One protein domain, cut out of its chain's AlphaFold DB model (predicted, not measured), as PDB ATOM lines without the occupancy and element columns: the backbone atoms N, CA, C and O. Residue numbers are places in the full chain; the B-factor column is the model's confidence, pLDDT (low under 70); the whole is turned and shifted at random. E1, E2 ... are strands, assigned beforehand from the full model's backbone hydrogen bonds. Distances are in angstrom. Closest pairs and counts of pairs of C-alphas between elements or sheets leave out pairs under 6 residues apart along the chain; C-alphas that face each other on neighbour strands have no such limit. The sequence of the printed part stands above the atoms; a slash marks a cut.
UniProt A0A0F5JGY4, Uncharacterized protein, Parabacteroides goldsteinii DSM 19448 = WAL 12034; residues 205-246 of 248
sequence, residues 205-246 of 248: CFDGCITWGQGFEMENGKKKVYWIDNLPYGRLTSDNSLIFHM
ATOM      1  N   CYS A 205     -15.456  31.609  34.348       94.75
ATOM      2  CA  CYS A 205     -14.695  30.611  33.579       94.75
ATOM      3  C   CYS A 205     -13.199  30.946  33.540       94.75
ATOM      4  O   CYS A 205     -12.801  32.068  33.846       94.75
ATOM      5  N   PHE A 206     -12.381  29.970  33.148       94.62
ATOM      6  CA  PHE A 206     -11.007  30.207  32.699       94.62
ATOM      7  C   PHE A 206     -10.994  30.582  31.213       94.62
ATOM      8  O   PHE A 206     -11.870  30.160  30.456       94.62
ATOM      9  N   ASP A 207     -10.017  31.377  30.789       89.81
ATOM     10  CA  ASP A 207      -9.871  31.794  29.401       89.81
ATOM     11  C   ASP A 207      -8.754  31.008  28.715       89.81
ATOM     12  O   ASP A 207      -7.578  31.332  28.800       89.81
ATOM     13  N   GLY A 208      -9.128  29.971  27.966       83.81
ATOM     14  CA  GLY A 208      -8.119  29.151  27.290       83.81
ATOM     15  C   GLY A 208      -7.366  29.844  26.152       83.81
ATOM     16  O   GLY A 208      -6.389  29.275  25.675       83.81
ATOM     17  N   CYS A 209      -7.851  30.990  25.650       89.69
ATOM     18  CA  CYS A 209      -7.163  31.819  24.661       89.69
ATOM     19  C   CYS A 209      -7.972  33.094  24.373       89.69
ATOM     20  O   CYS A 209      -9.051  33.033  23.761       89.69
ATOM     21  N   ILE A 210      -7.398  34.263  24.675       90.44
ATOM     22  CA  ILE A 210      -8.060  35.556  24.451       90.44
ATOM     23  C   ILE A 210      -8.377  35.810  22.967       90.44
ATOM     24  O   ILE A 210      -9.221  36.630  22.627       90.44
ATOM     25  N   THR A 211      -7.720  35.112  22.038       91.75
ATOM     26  CA  THR A 211      -7.979  35.260  20.592       91.75
ATOM     27  C   THR A 211      -9.113  34.366  20.082       91.75
ATOM     28  O   THR A 211      -9.567  34.526  18.949       91.75
ATOM     29  N   TRP A 212      -9.608  33.432  20.898       90.69
ATOM     30  CA  TRP A 212     -10.688  32.520  20.526       90.69
ATOM     31  C   TRP A 212     -12.020  33.044  21.043       90.69
ATOM     32  O   TRP A 212     -12.226  33.093  22.244       90.69
ATOM     33  N   GLY A 213     -12.950  33.394  20.151       90.38
ATOM     34  CA  GLY A 213     -14.188  34.067  20.561       90.38
ATOM     35  C   GLY A 213     -15.076  33.274  21.514       90.38
ATOM     36  O   GLY A 213     -15.530  33.832  22.498       90.38
ATOM     37  N   GLN A 214     -15.306  31.980  21.273       90.81
ATOM     38  CA  GLN A 214     -16.001  31.084  22.226       90.81
ATOM     39  C   GLN A 214     -17.364  31.590  22.735       90.81
ATOM     40  O   GLN A 214     -17.786  31.274  23.840       90.81
ATOM     41  N   GLY A 215     -18.074  32.365  21.910       93.31
ATOM     42  CA  GLY A 215     -19.356  32.966  22.286       93.31
ATOM     43  C   GLY A 215     -19.241  34.280  23.062       93.31
ATOM     44  O   GLY A 215     -20.267  34.820  23.462       93.31
ATOM     45  N   PHE A 216     -18.036  34.818  23.239       96.25
ATOM     46  CA  PHE A 216     -17.784  36.137  23.807       96.25
ATOM     47  C   PHE A 216     -17.701  37.230  22.738       96.25
ATOM     48  O   PHE A 216     -17.348  36.989  21.580       96.25
ATOM     49  N   GLU A 217     -18.034  38.455  23.138       97.56
ATOM     50  CA  GLU A 217     -17.835  39.659  22.338       97.56
ATOM     51  C   GLU A 217     -16.349  39.838  22.007       97.56
ATOM     52  O   GLU A 217     -15.483  39.715  22.874       97.56
ATOM     53  N   MET A 218     -16.064  40.162  20.745       97.25
ATOM     54  CA  MET A 218     -14.707  40.354  20.236       97.25
ATOM     55  C   MET A 218     -14.467  41.818  19.871       97.25
ATOM     56  O   MET A 218     -15.322  42.464  19.268       97.25
ATOM     57  N   GLU A 219     -13.269  42.314  20.156       97.06
ATOM     58  CA  GLU A 219     -12.776  43.628  19.762       97.06
ATOM     59  C   GLU A 219     -11.329  43.497  19.261       97.06
ATOM     60  O   GLU A 219     -10.478  42.891  19.909       97.06
ATOM     61  N   ASN A 220     -11.041  44.032  18.070       95.38
ATOM     62  CA  ASN A 220      -9.698  44.021  17.467       95.38
ATOM     63  C   ASN A 220      -9.028  42.629  17.397       95.38
ATOM     64  O   ASN A 220      -7.815  42.500  17.560       95.38
ATOM     65  N   GLY A 221      -9.820  41.581  17.141       93.94
ATOM     66  CA  GLY A 221      -9.326  40.204  17.000       93.94
ATOM     67  C   GLY A 221      -9.064  39.468  18.318       93.94
ATOM     68  O   GLY A 221      -8.512  38.372  18.294       93.94
ATOM     69  N   LYS A 222      -9.468  40.040  19.457       95.25
ATOM     70  CA  LYS A 222      -9.400  39.423  20.788       95.25
ATOM     71  C   LYS A 222     -10.753  39.519  21.482       95.25
ATOM     72  O   LYS A 222     -11.585  40.328  21.077       95.25
ATOM     73  N   LYS A 223     -10.985  38.715  22.516       95.12
ATOM     74  CA  LYS A 223     -12.129  38.883  23.408       95.12
ATOM     75  C   LYS A 223     -12.061  40.277  24.019       95.12
ATOM     76  O   LYS A 223     -10.994  40.754  24.405       95.12
ATOM     77  N   LYS A 224     -13.202  40.953  24.057       96.62
ATOM     78  CA  LYS A 224     -13.306  42.271  24.667       96.62
ATOM     79  C   LYS A 224     -13.371  42.119  26.180       96.62
ATOM     80  O   LYS A 224     -14.314  41.523  26.699       96.62
ATOM     81  N   VAL A 225     -12.388  42.699  26.862       96.19
ATOM     82  CA  VAL A 225     -12.261  42.637  28.319       96.19
ATOM     83  C   VAL A 225     -12.913  43.862  28.950       96.19
ATOM     84  O   VAL A 225     -12.555  45.008  28.671       96.19
ATOM     85  N   TYR A 226     -13.885  43.611  29.816       96.88
ATOM     86  CA  TYR A 226     -14.558  44.603  30.637       96.88
ATOM     87  C   TYR A 226     -13.951  44.585  32.038       96.88
ATOM     88  O   TYR A 226     -14.091  43.604  32.759       96.88
ATOM     89  N   TRP A 227     -13.303  45.676  32.435       96.50
ATOM     90  CA  TRP A 227     -12.724  45.809  33.771       96.50
ATOM     91  C   TRP A 227     -13.767  46.324  34.760       96.50
ATOM     92  O   TRP A 227     -14.255  47.449  34.620       96.50
ATOM     93  N   ILE A 228     -14.103  45.508  35.757       96.56
ATOM     94  CA  ILE A 228     -15.045  45.852  36.830       96.56
ATOM     95  C   ILE A 228     -14.354  45.537  38.149       96.56
ATOM     96  O   ILE A 228     -13.907  44.414  38.351       96.56
ATOM     97  N   ASP A 229     -14.201  46.542  39.013       95.25
ATOM     98  CA  ASP A 229     -13.484  46.422  40.291       95.25
ATOM     99  C   ASP A 229     -12.079  45.789  40.159       95.25
ATOM    100  O   ASP A 229     -11.623  45.047  41.025       95.25
ATOM    101  N   ASN A 230     -11.374  46.118  39.066       93.06
ATOM    102  CA  ASN A 230     -10.060  45.577  38.673       93.06
ATOM    103  C   ASN A 230     -10.031  44.070  38.358       93.06
ATOM    104  O   ASN A 230      -8.960  43.467  38.358       93.06
ATOM    105  N   LEU A 231     -11.180  43.470  38.051       95.88
ATOM    106  CA  LEU A 231     -11.288  42.097  37.567       95.88
ATOM    107  C   LEU A 231     -11.706  42.080  36.086       95.88
ATOM    108  O   LEU A 231     -12.520  42.921  35.681       95.88
ATOM    109  N   PRO A 232     -11.169  41.152  35.277       96.62
ATOM    110  CA  PRO A 232     -11.518  41.032  33.868       96.62
ATOM    111  C   PRO A 232     -12.822  40.249  33.674       96.62
ATOM    112  O   PRO A 232     -13.022  39.166  34.224       96.62
ATOM    113  N   TYR A 233     -13.721  40.788  32.854       97.44
ATOM    114  CA  TYR A 233     -14.963  40.127  32.454       97.44
ATOM    115  C   TYR A 233     -15.076  40.042  30.933       97.44
ATOM    116  O   TYR A 233     -14.827  41.020  30.229       97.44
ATOM    117  N   GLY A 234     -15.554  38.909  30.430       96.69
ATOM    118  CA  GLY A 234     -16.041  38.760  29.062       96.69
ATOM    119  C   GLY A 234     -17.561  38.901  29.002       96.69
ATOM    120  O   GLY A 234     -18.267  38.571  29.954       96.69
ATOM    121  N   ARG A 235     -18.097  39.379  27.876       97.25
ATOM    122  CA  ARG A 235     -19.550  39.432  27.640       97.25
ATOM    123  C   ARG A 235     -19.983  38.342  26.672       97.25
ATOM    124  O   ARG A 235     -19.476  38.314  25.554       97.25
ATOM    125  N   LEU A 236     -20.946  37.502  27.049       96.81
ATOM    126  CA  LEU A 236     -21.522  36.516  26.132       96.81
ATOM    127  C   LEU A 236     -22.398  37.188  25.070       96.81
ATOM    128  O   LEU A 236     -23.255  38.015  25.377       96.81
ATOM    129  N   THR A 237     -22.242  36.789  23.808       96.56
ATOM    130  CA  THR A 237     -23.049  37.303  22.690       96.56
ATOM    131  C   THR A 237     -24.473  36.751  22.685       96.56
ATOM    132  O   THR A 237     -25.339  37.303  22.013       96.56
ATOM    133  N   SER A 238     -24.721  35.642  23.390       95.94
ATOM    134  CA  SER A 238     -26.026  34.973  23.434       95.94
ATOM    135  C   SER A 238     -27.062  35.734  24.258       95.94
ATOM    136  O   SER A 238     -28.221  35.807  23.857       95.94
ATOM    137  N   ASP A 239     -26.661  36.283  25.405       95.81
ATOM    138  CA  ASP A 239     -27.574  36.884  26.385       95.81
ATOM    139  C   ASP A 239     -27.042  38.176  27.031       95.81
ATOM    140  O   ASP A 239     -27.718  38.763  27.874       95.81
ATOM    141  N   ASN A 240     -25.871  38.661  26.604       95.88
ATOM    142  CA  ASN A 240     -25.176  39.829  27.153       95.88
ATOM    143  C   ASN A 240     -24.759  39.704  28.625       95.88
ATOM    144  O   ASN A 240     -24.423  40.721  29.239       95.88
ATOM    145  N   SER A 241     -24.762  38.496  29.194       96.38
ATOM    146  CA  SER A 241     -24.240  38.272  30.540       96.38
ATOM    147  C   SER A 241     -22.738  38.562  30.601       96.38
ATOM    148  O   SER A 241     -21.996  38.328  29.643       96.38
ATOM    149  N   LEU A 242     -22.300  39.114  31.733       96.88
ATOM    150  CA  LEU A 242     -20.890  39.325  32.041       96.88
ATOM    151  C   LEU A 242     -20.379  38.125  32.832       96.88
ATOM    152  O   LEU A 242     -20.946  37.777  33.869       96.88
ATOM    153  N   ILE A 243     -19.312  37.515  32.337       96.94
ATOM    154  CA  ILE A 243     -18.660  36.348  32.923       96.94
ATOM    155  C   ILE A 243     -17.289  36.782  33.411       96.94
ATOM    156  O   ILE A 243     -16.512  37.350  32.649       96.94
ATOM    157  N   PHE A 244     -17.004  36.525  34.679       95.56
ATOM    158  CA  PHE A 244     -15.693  36.772  35.257       95.56
ATOM    159  C   PHE A 244     -14.675  35.793  34.657       95.56
ATOM    160  O   PHE A 244     -14.839  34.574  34.777       95.56
ATOM    161  N   HIS A 245     -13.644  36.334  34.010       91.81
ATOM    162  CA  HIS A 245     -12.517  35.565  33.503       91.81
ATOM    163  C   HIS A 245     -11.505  35.388  34.633       91.81
ATOM    164  O   HIS A 245     -10.923  36.344  35.134       91.81
ATOM    165  N   MET A 246     -11.317  34.149  35.076       87.62
ATOM    166  CA  MET A 246     -10.406  33.832  36.176       87.62
ATOM    167  C   MET A 246      -8.930  33.951  35.779       87.62
ATOM    168  O   MET A 246      -8.070  33.951  36.661       87.62
TER     169      MET A 246
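Overview. This is residues 205 to 246 of the 248 residues of an uncharacterized protein of Parabacteroides goldsteinii DSM 19448 = WAL 12034 (UniProt A0A0F5JGY4). With little regular structure, a long looping stretch, residues 205 to 225, leads into a small, three-stranded antiparallel sheet, E1 - E2 - E3, a meander in which each strand is the antiparallel neighbour of the one before. The 42 printed residues hold no named helix and three strands, E1, E2, E3 along the chain, with 12 residues in them: all strand. The whole is compact, with a radius of gyration of the C-alphas of 9.3 A and spans of 24 by 21 by 18 A.

Arrangement. In the first stretch, residues 218 to 219 pair antiparallel with 222 to 223. E1, residues 226 to 228, and E2, residues 231 to 235, form a hairpin; N 226 and O 233, 2.8 A apart, are within hydrogen-bond range. E2 and E3, residues 242 to 245, form another, with N 243 and O 234 within range at 2.8 A. E2 is the inner strand; its pairing is staggered, with E1 over 231 to 233 and with E3 over 233 to 235.

Along the chain. E1 spans 6.3 A from C-alpha 226 at (-14.558, 44.603, 30.637). E2 spans 13.2 A and E3 9.3 A, to C-alpha 245 at (-12.517, 35.565, 33.503).

Size, cuts and confidence. The farthest C-alphas, Asn 230 and Ser 238, are 24.5 A apart. The printed part has no cut, no link is long, and no printed residue is under 70 in pLDDT.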